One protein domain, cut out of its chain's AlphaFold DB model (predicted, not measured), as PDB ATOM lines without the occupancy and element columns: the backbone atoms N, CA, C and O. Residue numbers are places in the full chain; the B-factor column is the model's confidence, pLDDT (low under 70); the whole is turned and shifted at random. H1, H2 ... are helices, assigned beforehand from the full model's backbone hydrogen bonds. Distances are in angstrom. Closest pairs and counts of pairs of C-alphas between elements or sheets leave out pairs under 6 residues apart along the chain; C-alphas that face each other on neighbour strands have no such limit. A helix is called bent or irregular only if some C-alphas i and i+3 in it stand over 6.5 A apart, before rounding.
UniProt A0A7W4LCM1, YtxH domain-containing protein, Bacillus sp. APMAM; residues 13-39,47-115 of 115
ATOM      1  N   GLU A  13      -4.140 126.462   1.927       69.69
ATOM      2  CA  GLU A  13      -3.933 125.605   3.101       69.69
ATOM      3  C   GLU A  13      -2.616 124.810   3.014       69.69
ATOM      4  O   GLU A  13      -1.858 124.710   3.985       69.69
ATOM      5  N   LYS A  14      -2.282 124.295   1.820       68.69
ATOM      6  CA  LYS A  14      -1.006 123.604   1.573       68.69
ATOM      7  C   LYS A  14       0.198 124.543   1.660       68.69
ATOM      8  O   LYS A  14       1.257 124.102   2.106       68.69
ATOM      9  N   LEU A  15       0.066 125.800   1.237       74.06
ATOM     10  CA  LEU A  15       1.129 126.809   1.330       74.06
ATOM     11  C   LEU A  15       1.368 127.250   2.781       74.06
ATOM     12  O   LEU A  15       2.523 127.317   3.205       74.06
ATOM     13  N   ASP A  16       0.307 127.457   3.562       83.19
ATOM     14  CA  ASP A  16       0.405 127.800   4.985       83.19
ATOM     15  C   ASP A  16       0.985 126.638   5.802       83.19
ATOM     16  O   ASP A  16       1.917 126.819   6.587       83.19
ATOM     17  N   THR A  17       0.528 125.411   5.538       88.12
ATOM     18  CA  THR A  17       1.065 124.204   6.185       88.12
ATOM     19  C   THR A  17       2.531 123.969   5.815       88.12
ATOM     20  O   THR A  17       3.344 123.657   6.684       88.12
ATOM     21  N   LYS A  18       2.923 124.165   4.546       86.88
ATOM     22  CA  LYS A  18       4.335 124.079   4.132       86.88
ATOM     23  C   LYS A  18       5.196 125.138   4.815       86.88
ATOM     24  O   LYS A  18       6.289 124.809   5.268       86.88
ATOM     25  N   THR A  19       4.711 126.371   4.922       88.88
ATOM     26  CA  THR A  19       5.438 127.470   5.577       88.88
ATOM     27  C   THR A  19       5.620 127.201   7.070       88.88
ATOM     28  O   THR A  19       6.714 127.387   7.601       88.88
ATOM     29  N   PHE A  20       4.593 126.667   7.738       92.25
ATOM     30  CA  PHE A  20       4.686 126.256   9.136       92.25
ATOM     31  C   PHE A  20       5.668 125.096   9.343       92.25
ATOM     32  O   PHE A  20       6.500 125.163  10.242       92.25
ATOM     33  N   ILE A  21       5.628 124.056   8.499       95.00
ATOM     34  CA  ILE A  21       6.560 122.918   8.584       95.00
ATOM     35  C   ILE A  21       8.005 123.380   8.371       95.00
ATOM     36  O   ILE A  21       8.891 122.986   9.127       95.00
ATOM     37  N   VAL A  22       8.255 124.247   7.386       94.94
ATOM     38  CA  VAL A  22       9.591 124.816   7.149       94.94
ATOM     39  C   VAL A  22      10.057 125.631   8.360       94.94
ATOM     40  O   VAL A  22      11.184 125.448   8.822       94.94
ATOM     41  N   GLY A  23       9.181 126.461   8.935       93.25
ATOM     42  CA  GLY A  23       9.469 127.201  10.166       93.25
ATOM     43  C   GLY A  23       9.753 126.290  11.364       93.25
ATOM     44  O   GLY A  23      10.696 126.540  12.113       93.25
ATOM     45  N   ALA A  24       9.001 125.198  11.517       96.56
ATOM     46  CA  ALA A  24       9.195 124.214  12.578       96.56
ATOM     47  C   ALA A  24      10.522 123.454  12.437       96.56
ATOM     48  O   ALA A  24      11.172 123.187  13.443       96.56
ATOM     49  N   ILE A  25      10.959 123.144  11.213       96.94
ATOM     50  CA  ILE A  25      12.260 122.502  10.974       96.94
ATOM     51  C   ILE A  25      13.394 123.452  11.362       96.94
ATOM     52  O   ILE A  25      14.272 123.080  12.136       96.94
ATOM     53  N   ILE A  26      13.360 124.690  10.865       96.50
ATOM     54  CA  ILE A  26      14.413 125.680  11.130       96.50
ATOM     55  C   ILE A  26      14.455 126.022  12.625       96.50
ATOM     56  O   ILE A  26      15.515 125.962  13.248       96.50
ATOM     57  N   GLY A  27      13.297 126.305  13.225       94.00
ATOM     58  CA  GLY A  27      13.173 126.565  14.658       94.00
ATOM     59  C   GLY A  27      13.544 125.354  15.516       94.00
ATOM     60  O   GLY A  27      14.155 125.520  16.567       94.00
ATOM     61  N   GLY A  28      13.248 124.138  15.053       96.50
ATOM     62  CA  GLY A  28      13.609 122.892  15.723       96.50
ATOM     63  C   GLY A  28      15.117 122.659  15.763       96.50
ATOM     64  O   GLY A  28      15.648 122.311  16.813       96.50
ATOM     65  N   VAL A  29      15.829 122.915  14.660       96.50
ATOM     66  CA  VAL A  29      17.296 122.796  14.612       96.50
ATOM     67  C   VAL A  29      17.956 123.832  15.520       96.50
ATOM     68  O   VAL A  29      18.817 123.483  16.325       96.50
ATOM     69  N   VAL A  30      17.529 125.095  15.440       96.12
ATOM     70  CA  VAL A  30      18.074 126.170  16.285       96.12
ATOM     71  C   VAL A  30      17.736 125.930  17.761       96.12
ATOM     72  O   VAL A  30      18.597 126.094  18.625       96.12
ATOM     73  N   GLY A  31      16.520 125.476  18.065       93.81
ATOM     74  CA  GLY A  31      16.083 125.126  19.418       93.81
ATOM     75  C   GLY A  31      16.852 123.942  20.003       93.81
ATOM     76  O   GLY A  31      17.275 123.987  21.153       93.81
ATOM     77  N   ALA A  32      17.109 122.904  19.204       91.38
ATOM     78  CA  ALA A  32      17.908 121.762  19.632       91.38
ATOM     79  C   ALA A  32      19.371 122.156  19.856       91.38
ATOM     80  O   ALA A  32      19.942 121.826  20.890       91.38
ATOM     81  N   ALA A  33      19.970 122.906  18.929       91.19
ATOM     82  CA  ALA A  33      21.346 123.369  19.063       91.19
ATOM     83  C   ALA A  33      21.525 124.247  20.311       91.19
ATOM     84  O   ALA A  33      22.457 124.044  21.083       91.19
ATOM     85  N   THR A  34      20.603 125.180  20.551       91.31
ATOM     86  CA  THR A  34      20.630 126.036  21.747       91.31
ATOM     87  C   THR A  34      20.391 125.245  23.031       91.31
ATOM     88  O   THR A  34      21.093 125.480  24.008       91.31
ATOM     89  N   ALA A  35      19.487 124.261  23.038       89.88
ATOM     90  CA  ALA A  35      19.281 123.380  24.186       89.88
ATOM     91  C   ALA A  35      20.520 122.524  24.495       89.88
ATOM     92  O   ALA A  35      20.910 122.402  25.656       89.88
ATOM     93  N   LEU A  36      21.172 121.967  23.473       83.62
ATOM     94  CA  LEU A  36      22.399 121.184  23.630       83.62
ATOM     95  C   LEU A  36      23.572 122.046  24.112       83.62
ATOM     96  O   LEU A  36      24.353 121.582  24.937       83.62
ATOM     97  N   LEU A  37      23.667 123.296  23.651       85.81
ATOM     98  CA  LEU A  37      24.672 124.258  24.116       85.81
ATOM     99  C   LEU A  37      24.415 124.739  25.549       85.81
ATOM    100  O   LEU A  37      25.361 124.943  26.304       85.81
ATOM    101  N   LEU A  38      23.148 124.919  25.927       83.94
ATOM    102  CA  LEU A  38      22.756 125.336  27.275       83.94
ATOM    103  C   LEU A  38      22.866 124.189  28.295       83.94
ATOM    104  O   LEU A  38      22.973 124.433  29.496       83.94
ATOM    105  N   THR A  39      22.862 122.934  27.835       81.69
ATOM    106  CA  THR A  39      22.991 121.755  28.697       81.69
ATOM    107  C   THR A  39      24.474 121.440  28.962       81.69
ATOM    108  O   THR A  39      25.229 121.238  28.012       81.69
ATOM    109  N   ARG A  47      27.237 109.840  23.770       69.19
ATOM    110  CA  ARG A  47      27.740 108.596  23.160       69.19
ATOM    111  C   ARG A  47      27.735 107.415  24.141       69.19
ATOM    112  O   ARG A  47      27.439 106.289  23.742       69.19
ATOM    113  N   SER A  48      28.036 107.676  25.414       65.94
ATOM    114  CA  SER A  48      27.992 106.685  26.499       65.94
ATOM    115  C   SER A  48      26.552 106.254  26.806       65.94
ATOM    116  O   SER A  48      26.254 105.065  26.906       65.94
ATOM    117  N   ASP A  49      25.641 107.223  26.856       63.84
ATOM    118  CA  ASP A  49      24.220 107.049  27.125       63.84
ATOM    119  C   ASP A  49      23.496 106.389  25.956       63.84
ATOM    120  O   ASP A  49      22.657 105.529  26.178       63.84
ATOM    121  N   LEU A  50      23.854 106.679  24.703       63.88
ATOM    122  CA  LEU A  50      23.246 105.996  23.557       63.88
ATOM    123  C   LEU A  50      23.605 104.501  23.505       63.88
ATOM    124  O   LEU A  50      22.806 103.693  23.044       63.88
ATOM    125  N   THR A  51      24.780 104.110  24.006       65.94
ATOM    126  CA  THR A  51      25.219 102.703  23.978       65.94
ATOM    127  C   THR A  51      24.563 101.868  25.088       65.94
ATOM    128  O   THR A  51      24.294 100.691  24.876       65.94
ATOM    129  N   GLY A  52      24.261 102.459  26.253       66.62
ATOM    130  CA  GLY A  52      23.624 101.757  27.382       66.62
ATOM    131  C   GLY A  52      22.122 102.012  27.556       66.62
ATOM    132  O   GLY A  52      21.400 101.168  28.086       66.62
ATOM    133  N   GLN A  53      21.623 103.170  27.120       61.34
ATOM    134  CA  GLN A  53      20.250 103.601  27.380       61.34
ATOM    135  C   GLN A  53      19.293 103.343  26.222       61.34
ATOM    136  O   GLN A  53      18.096 103.470  26.425       61.34
ATOM    137  N   VAL A  54      19.740 102.945  25.026       63.66
ATOM    138  CA  VAL A  54      18.814 102.670  23.909       63.66
ATOM    139  C   VAL A  54      17.856 101.517  24.227       63.66
ATOM    140  O   VAL A  54      16.662 101.652  23.965       63.66
ATOM    141  N   ASP A  55      18.313 100.439  24.866       64.62
ATOM    142  CA  ASP A  55      17.436  99.313  25.227       64.62
ATOM    143  C   ASP A  55      16.458  99.655  26.362       64.62
ATOM    144  O   ASP A  55      15.271  99.316  26.308       64.62
ATOM    145  N   THR A  56      16.911 100.402  27.370       66.06
ATOM    146  CA  THR A  56      16.047 100.868  28.468       66.06
ATOM    147  C   THR A  56      15.105 101.988  28.030       66.06
ATOM    148  O   THR A  56      13.953 102.019  28.469       66.06
ATOM    149  N   LEU A  57      15.537 102.865  27.122       66.00
ATOM    150  CA  LEU A  57      14.728 103.911  26.503       66.00
ATOM    151  C   LEU A  57      13.651 103.305  25.616       66.00
ATOM    152  O   LEU A  57      12.526 103.774  25.668       66.00
ATOM    153  N   LYS A  58      13.934 102.241  24.860       67.00
ATOM    154  CA  LYS A  58      12.920 101.563  24.036       67.00
ATOM    155  C   LYS A  58      11.796 100.986  24.900       67.00
ATOM    156  O   LYS A  58      10.618 101.169  24.598       67.00
ATOM    157  N   ASN A  59      12.155 100.359  26.021       68.50
ATOM    158  CA  ASN A  59      11.188  99.768  26.943       68.50
ATOM    159  C   ASN A  59      10.399 100.845  27.722       68.50
ATOM    160  O   ASN A  59       9.169 100.802  27.790       68.50
ATOM    161  N   LYS A  60      11.080 101.892  28.212       65.81
ATOM    162  CA  LYS A  60      10.431 103.067  28.821       65.81
ATOM    163  C   LYS A  60       9.598 103.860  27.817       65.81
ATOM    164  O   LYS A  60       8.568 104.388  28.205       65.81
ATOM    165  N   SER A  61       9.986 103.913  26.545       67.31
ATOM    166  CA  SER A  61       9.259 104.608  25.477       67.31
ATOM    167  C   SER A  61       7.933 103.927  25.167       67.31
ATOM    168  O   SER A  61       6.961 104.625  24.894       67.31
ATOM    169  N   ASN A  62       7.850 102.597  25.239       66.94
ATOM    170  CA  ASN A  62       6.568 101.903  25.098       66.94
ATOM    171  C   ASN A  62       5.623 102.213  26.265       66.94
ATOM    172  O   ASN A  62       4.446 102.478  26.038       66.94
ATOM    173  N   GLN A  63       6.135 102.258  27.498       71.12
ATOM    174  CA  GLN A  63       5.329 102.635  28.666       71.12
ATOM    175  C   GLN A  63       4.944 104.122  28.643       71.12
ATOM    176  O   GLN A  63       3.795 104.472  28.909       71.12
ATOM    177  N   LEU A  64       5.875 104.997  28.247       65.94
ATOM    178  CA  LEU A  64       5.605 106.414  28.029       65.94
ATOM    179  C   LEU A  64       4.590 106.613  26.919       65.94
ATOM    180  O   LEU A  64       3.787 107.510  27.050       65.94
ATOM    181  N   LYS A  65       4.574 105.815  25.851       72.25
ATOM    182  CA  LYS A  65       3.584 105.971  24.777       72.25
ATOM    183  C   LYS A  65       2.160 105.750  25.280       72.25
ATOM    184  O   LYS A  65       1.265 106.489  24.877       72.25
ATOM    185  N   THR A  66       1.955 104.782  26.172       71.69
ATOM    186  CA  THR A  66       0.648 104.540  26.799       71.69
ATOM    187  C   THR A  66       0.278 105.684  27.742       71.69
ATOM    188  O   THR A  66      -0.749 106.329  27.545       71.69
ATOM    189  N   ILE A  67       1.168 106.031  28.680       72.69
ATOM    190  CA  ILE A  67       0.936 107.115  29.652       72.69
ATOM    191  C   ILE A  67       0.782 108.468  28.949       72.69
ATOM    192  O   ILE A  67      -0.061 109.278  29.314       72.69
ATOM    193  N   ALA A  68       1.588 108.725  27.923       70.94
ATOM    194  CA  ALA A  68       1.554 109.938  27.129       70.94
ATOM    195  C   ALA A  68       0.372 109.962  26.178       70.94
ATOM    196  O   ALA A  68      -0.006 111.055  25.818       70.94
ATOM    197  N   SER A  69      -0.237 108.851  25.766       73.50
ATOM    198  CA  SER A  69      -1.479 108.932  24.981       73.50
ATOM    199  C   SER A  69      -2.642 109.381  25.866       73.50
ATOM    200  O   SER A  69      -3.367 110.308  25.504       73.50
ATOM    201  N   GLU A  70      -2.764 108.808  27.066       73.62
ATOM    202  CA  GLU A  70      -3.785 109.215  28.040       73.62
ATOM    203  C   GLU A  70      -3.538 110.646  28.537       73.62
ATOM    204  O   GLU A  70      -4.391 111.521  28.372       73.62
ATOM    205  N   LYS A  71      -2.327 110.935  29.032       73.06
ATOM    206  CA  LYS A  71      -1.958 112.281  29.490       73.06
ATOM    207  C   LYS A  71      -1.853 113.295  28.362       73.06
ATOM    208  O   LYS A  71      -2.147 114.452  28.617       73.06
ATOM    209  N   SER A  72      -1.466 112.931  27.134       73.88
ATOM    210  CA  SER A  72      -1.493 113.895  26.017       73.88
ATOM    211  C   SER A  72      -2.907 114.279  25.688       73.88
ATOM    212  O   SER A  72      -3.109 115.420  25.331       73.88
ATOM    213  N   THR A  73      -3.891 113.391  25.791       76.50
ATOM    214  CA  THR A  73      -5.266 113.783  25.465       76.50
ATOM    215  C   THR A  73      -5.769 114.835  26.458       76.50
ATOM    216  O   THR A  73      -6.285 115.877  26.055       76.50
ATOM    217  N   GLU A  74      -5.508 114.627  27.750       78.75
ATOM    218  CA  GLU A  74      -5.824 115.583  28.817       78.75
ATOM    219  C   GLU A  74      -4.993 116.877  28.712       78.75
ATOM    220  O   GLU A  74      -5.515 117.988  28.816       78.75
ATOM    221  N   LEU A  75      -3.698 116.754  28.424       75.38
ATOM    222  CA  LEU A  75      -2.778 117.877  28.285       75.38
ATOM    223  C   LEU A  75      -3.033 118.661  27.003       75.38
ATOM    224  O   LEU A  75      -2.922 119.877  27.029       75.38
ATOM    225  N   ILE A  76      -3.418 118.016  25.904       78.50
ATOM    226  CA  ILE A  76      -3.866 118.670  24.672       78.50
ATOM    227  C   ILE A  76      -5.150 119.427  24.965       78.50
ATOM    228  O   ILE A  76      -5.236 120.574  24.552       78.50
ATOM    229  N   ALA A  77      -6.108 118.864  25.704       79.62
ATOM    230  CA  ALA A  77      -7.319 119.588  26.086       79.62
ATOM    231  C   ALA A  77      -6.993 120.837  26.929       79.62
ATOM    232  O   ALA A  77      -7.353 121.953  26.545       79.62
ATOM    233  N   ALA A  78      -6.210 120.680  28.002       76.88
ATOM    234  CA  ALA A  78      -5.784 121.787  28.861       76.88
ATOM    235  C   ALA A  78      -4.906 122.814  28.121       76.88
ATOM    236  O   ALA A  78      -5.013 124.023  28.338       76.88
ATOM    237  N   THR A  79      -4.046 122.346  27.215       77.81
ATOM    238  CA  THR A  79      -3.205 123.190  26.364       77.81
ATOM    239  C   THR A  79      -4.056 123.921  25.357       77.81
ATOM    240  O   THR A  79      -3.821 125.099  25.170       77.81
ATOM    241  N   LYS A  80      -5.054 123.301  24.729       80.50
ATOM    242  CA  LYS A  80      -5.935 123.948  23.749       80.50
ATOM    243  C   LYS A  80      -6.720 125.089  24.393       80.50
ATOM    244  O   LYS A  80      -6.786 126.170  23.822       80.50
ATOM    245  N   GLU A  81      -7.219 124.889  25.610       79.62
ATOM    246  CA  GLU A  81      -7.903 125.940  26.367       79.62
ATOM    247  C   GLU A  81      -6.942 127.066  26.789       79.62
ATOM    248  O   GLU A  81      -7.195 128.243  26.520       79.62
ATOM    249  N   LYS A  82      -5.789 126.727  27.385       76.19
ATOM    250  CA  LYS A  82      -4.780 127.728  27.777       76.19
ATOM    251  C   LYS A  82      -4.169 128.446  26.578       76.19
ATOM    252  O   LYS A  82      -3.889 129.632  26.677       76.19
ATOM    253  N   SER A  83      -3.957 127.759  25.461       77.19
ATOM    254  CA  SER A  83      -3.380 128.326  24.240       77.19
ATOM    255  C   SER A  83      -4.383 129.163  23.463       77.19
ATOM    256  O   SER A  83      -3.955 130.130  22.849       77.19
ATOM    257  N   ALA A  84      -5.688 128.889  23.548       79.25
ATOM    258  CA  ALA A  84      -6.713 129.821  23.084       79.25
ATOM    259  C   ALA A  84      -6.654 131.130  23.888       79.25
ATOM    260  O   ALA A  84      -6.462 132.192  23.306       79.25
ATOM    261  N   ARG A  85      -6.651 131.051  25.228       79.75
ATOM    262  CA  ARG A  85      -6.529 132.253  26.077       79.75
ATOM    263  C   ARG A  85      -5.201 132.985  25.903       79.75
ATOM    264  O   ARG A  85      -5.156 134.210  25.931       79.75
ATOM    265  N   LEU A  86      -4.110 132.241  25.735       77.44
ATOM    266  CA  LEU A  86      -2.791 132.807  25.480       77.44
ATOM    267  C   LEU A  86      -2.726 133.428  24.088       77.44
ATOM    268  O   LEU A  86      -2.085 134.458  23.945       77.44
ATOM    269  N   ARG A  87      -3.382 132.849  23.077       78.62
ATOM    270  CA  ARG A  87      -3.509 133.449  21.747       78.62
ATOM    271  C   ARG A  87      -4.286 134.748  21.802       78.62
ATOM    272  O   ARG A  87      -3.787 135.712  21.244       78.62
ATOM    273  N   ASP A  88      -5.410 134.799  22.504       81.62
ATOM    274  CA  ASP A  88      -6.177 136.038  22.654       81.62
ATOM    275  C   ASP A  88      -5.349 137.108  23.377       81.62
ATOM    276  O   ASP A  88      -5.174 138.206  22.859       81.62
ATOM    277  N   LEU A  89      -4.706 136.761  24.500       77.38
ATOM    278  CA  LEU A  89      -3.806 137.674  25.213       77.38
ATOM    279  C   LEU A  89      -2.592 138.091  24.376       77.38
ATOM    280  O   LEU A  89      -2.154 139.234  24.455       77.38
ATOM    281  N   THR A  90      -2.022 137.181  23.589       79.12
ATOM    282  CA  THR A  90      -0.856 137.453  22.736       79.12
ATOM    283  C   THR A  90      -1.251 138.245  21.500       79.12
ATOM    284  O   THR A  90      -0.459 139.055  21.046       79.12
ATOM    285  N   MET A  91      -2.451 138.072  20.955       78.75
ATOM    286  CA  MET A  91      -2.943 138.896  19.856       78.75
ATOM    287  C   MET A  91      -3.326 140.288  20.351       78.75
ATOM    288  O   MET A  91      -2.908 141.269  19.749       78.75
ATOM    289  N   GLU A  92      -4.017 140.402  21.483       77.81
ATOM    290  CA  GLU A  92      -4.417 141.689  22.059       77.81
ATOM    291  C   GLU A  92      -3.208 142.489  22.573       77.81
ATOM    292  O   GLU A  92      -3.003 143.649  22.195       77.81
ATOM    293  N   LYS A  93      -2.340 141.863  23.384       75.00
ATOM    294  CA  LYS A  93      -1.118 142.511  23.884       75.00
ATOM    295  C   LYS A  93      -0.028 142.590  22.834       75.00
ATOM    296  O   LYS A  93       0.721 143.555  22.838       75.00
ATOM    297  N   GLY A  94       0.079 141.610  21.943       80.19
ATOM    298  CA  GLY A  94       1.038 141.635  20.841       80.19
ATOM    299  C   GLY A  94       0.676 142.676  19.796       80.19
ATOM    300  O   GLY A  94       1.586 143.307  19.284       80.19
ATOM    301  N   SER A  95      -0.611 142.940  19.542       77.50
ATOM    302  CA  SER A  95      -1.039 144.074  18.715       77.50
ATOM    303  C   SER A  95      -0.644 145.396  19.366       77.50
ATOM    304  O   SER A  95       0.041 146.192  18.737       77.50
ATOM    305  N   ASN A  96      -0.962 145.596  20.650       80.19
ATOM    306  CA  ASN A  96      -0.573 146.811  21.380       80.19
ATOM    307  C   ASN A  96       0.951 146.979  21.498       80.19
ATOM    308  O   ASN A  96       1.473 148.089  21.405       80.19
ATOM    309  N   LEU A  97       1.688 145.886  21.701       78.25
ATOM    310  CA  LEU A  97       3.144 145.893  21.796       78.25
ATOM    311  C   LEU A  97       3.787 146.116  20.429       78.25
ATOM    312  O   LEU A  97       4.742 146.875  20.343       78.25
ATOM    313  N   ALA A  98       3.272 145.491  19.372       80.31
ATOM    314  CA  ALA A  98       3.729 145.712  18.008       80.31
ATOM    315  C   ALA A  98       3.431 147.142  17.565       80.31
ATOM    316  O   ALA A  98       4.284 147.757  16.941       80.31
ATOM    317  N   GLU A  99       2.280 147.699  17.935       78.31
ATOM    318  CA  GLU A  99       1.931 149.094  17.688       78.31
ATOM    319  C   GLU A  99       2.837 150.028  18.492       78.31
ATOM    320  O   GLU A  99       3.446 150.912  17.910       78.31
ATOM    321  N   THR A 100       3.088 149.751  19.776       79.88
ATOM    322  CA  THR A 100       4.027 150.528  20.604       79.88
ATOM    323  C   THR A 100       5.467 150.436  20.093       79.88
ATOM    324  O   THR A 100       6.192 151.425  20.106       79.88
ATOM    325  N   VAL A 101       5.912 149.264  19.639       83.62
ATOM    326  CA  VAL A 101       7.239 149.054  19.041       83.62
ATOM    327  C   VAL A 101       7.320 149.723  17.679       83.62
ATOM    328  O   VAL A 101       8.349 150.309  17.365       83.62
ATOM    329  N   LYS A 102       6.261 149.686  16.873       80.00
ATOM    330  CA  LYS A 102       6.198 150.361  15.575       80.00
ATOM    331  C   LYS A 102       6.177 151.879  15.746       80.00
ATOM    332  O   LYS A 102       6.928 152.564  15.068       80.00
ATOM    333  N   GLU A 103       5.410 152.390  16.701       79.38
ATOM    334  CA  GLU A 103       5.350 153.801  17.086       79.38
ATOM    335  C   GLU A 103       6.716 154.262  17.614       79.38
ATOM    336  O   GLU A 103       7.312 155.197  17.087       79.38
ATOM    337  N   LYS A 104       7.290 153.545  18.592       78.56
ATOM    338  CA  LYS A 104       8.609 153.869  19.157       78.56
ATOM    339  C   LYS A 104       9.729 153.724  18.134       78.56
ATOM    340  O   LYS A 104      10.609 154.571  18.105       78.56
ATOM    341  N   SER A 105       9.715 152.703  17.280       78.44
ATOM    342  CA  SER A 105      10.722 152.551  16.220       78.44
ATOM    343  C   SER A 105      10.576 153.618  15.141       78.44
ATOM    344  O   SER A 105      11.593 154.098  14.652       78.44
ATOM    345  N   LYS A 106       9.356 154.067  14.822       75.31
ATOM    346  CA  LYS A 106       9.120 155.199  13.918       75.31
ATOM    347  C   LYS A 106       9.621 156.508  14.527       75.31
ATOM    348  O   LYS A 106      10.316 157.243  13.841       75.31
ATOM    349  N   ILE A 107       9.397 156.741  15.822       74.69
ATOM    350  CA  ILE A 107       9.932 157.902  16.557       74.69
ATOM    351  C   ILE A 107      11.467 157.858  16.649       74.69
ATOM    352  O   ILE A 107      12.127 158.883  16.486       74.69
ATOM    353  N   ILE A 108      12.053 156.683  16.903       74.12
ATOM    354  CA  ILE A 108      13.511 156.498  16.973       74.12
ATOM    355  C   ILE A 108      14.134 156.685  15.582       74.12
ATOM    356  O   ILE A 108      15.150 157.361  15.457       74.12
ATOM    357  N   THR A 109      13.508 156.163  14.526       72.19
ATOM    358  CA  THR A 109      14.001 156.295  13.144       72.19
ATOM    359  C   THR A 109      13.833 157.723  12.619       72.19
ATOM    360  O   THR A 109      14.749 158.246  11.985       72.19
ATOM    361  N   GLU A 110      12.721 158.403  12.923       66.19
ATOM    362  CA  GLU A 110      12.512 159.813  12.559       66.19
ATOM    363  C   GLU A 110      13.493 160.750  13.281       66.19
ATOM    364  O   GLU A 110      13.997 161.681  12.655       66.19
ATOM    365  N   ASN A 111      13.832 160.488  14.549       60.00
ATOM    366  CA  ASN A 111      14.826 161.291  15.278       60.00
ATOM    367  C   ASN A 111      16.274 161.010  14.857       60.00
ATOM    368  O   ASN A 111      17.105 161.913  14.914       60.00
ATOM    369  N   VAL A 112      16.592 159.789  14.423       66.81
ATOM    370  CA  VAL A 112      17.939 159.442  13.937       66.81
ATOM    371  C   VAL A 112      18.165 159.895  12.486       66.81
ATOM    372  O   VAL A 112      19.304 160.128  12.107       66.81
ATOM    373  N   THR A 113      17.106 160.089  11.689       55.12
ATOM    374  CA  THR A 113      17.214 160.511  10.271       55.12
ATOM    375  C   THR A 113      17.149 162.037  10.073       55.12
ATOM    376  O   THR A 113      17.502 162.532   9.007       55.12
ATOM    377  N   LYS A 114      16.704 162.810  11.076       51.69
ATOM    378  CA  LYS A 114      16.627 164.289  11.020       51.69
ATOM    379  C   LYS A 114      17.813 165.027  11.664       51.69
ATOM    380  O   LYS A 114      17.741 166.247  11.803       51.69
ATOM    381  N   LYS A 115      18.878 164.324  12.051       46.31
ATOM    382  CA  LYS A 115      20.128 164.923  12.536       46.31
ATOM    383  C   LYS A 115      21.236 164.725  11.510       46.31
ATOM    384  O   LYS A 115      22.049 165.662  11.373       46.31
TER     385      LYS A 115
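What this domain is: This is residues 13 to 39 and 47 to 115 of the 115 residues of the protein "YtxH domain-containing protein" of Bacillus sp. APMAM (UniProt A0A7W4LCM1). One very long helix, H2, sweeps round in an open bow, and a shorter, straighter helix, H1, stands in the hollow of that bow, slanting out to one side of it without meeting it. The middle between them is empty, and the outline is elongated, spanning 66 by 35 by 29 A. The printed part has 96 residues, with two named helices in the order H1, H2 and no named strand. The class is all helix, and the whole is extended, with a radius of gyration of the C-alphas of 21.8 A.

Where its parts are: H2, residues 47 to 113, is the longest helix and measures 54.5 A from its first to its last C-alpha. It begins at C-alpha 47 at (27.740, 108.596, 23.160) and ends at C-alpha 113 at (17.214, 160.511, 10.271). H2 has a kink of 64 degrees near residue 55. It is irregular, but only just: C-alphas 52 and 55 are 7.0 A apart. H1, residues 13 to 38, measures 36.0 A from its first C-alpha, at (-3.933, 125.605, 3.101), to its last.

How they stand to each other: H2 and H1 are apart, with no C-alpha of the one within 8 A of the other. Residues 47 to 115, of which 47 to 113 belong to H2, stand free. Residues 13 to 39, of which 13 to 38 belong to H1, stand free too. In H1 every O i to N i+4 pair is within hydrogen-bond range; in H2, 60 of 63 are.

The domain as a whole: The two C-alphas farthest apart, those of Asn 59 and Lys 115, are 67.3 A apart. Residues 40 to 46 are not printed, and C-alphas 39 and 47 are 15.0 A apart across this cut, which lies in the link from H1 to H2. The mean pLDDT of the printed part is 77.2; residues 13 to 14, 47 to 62, 64 and 110 to 115 are under 70.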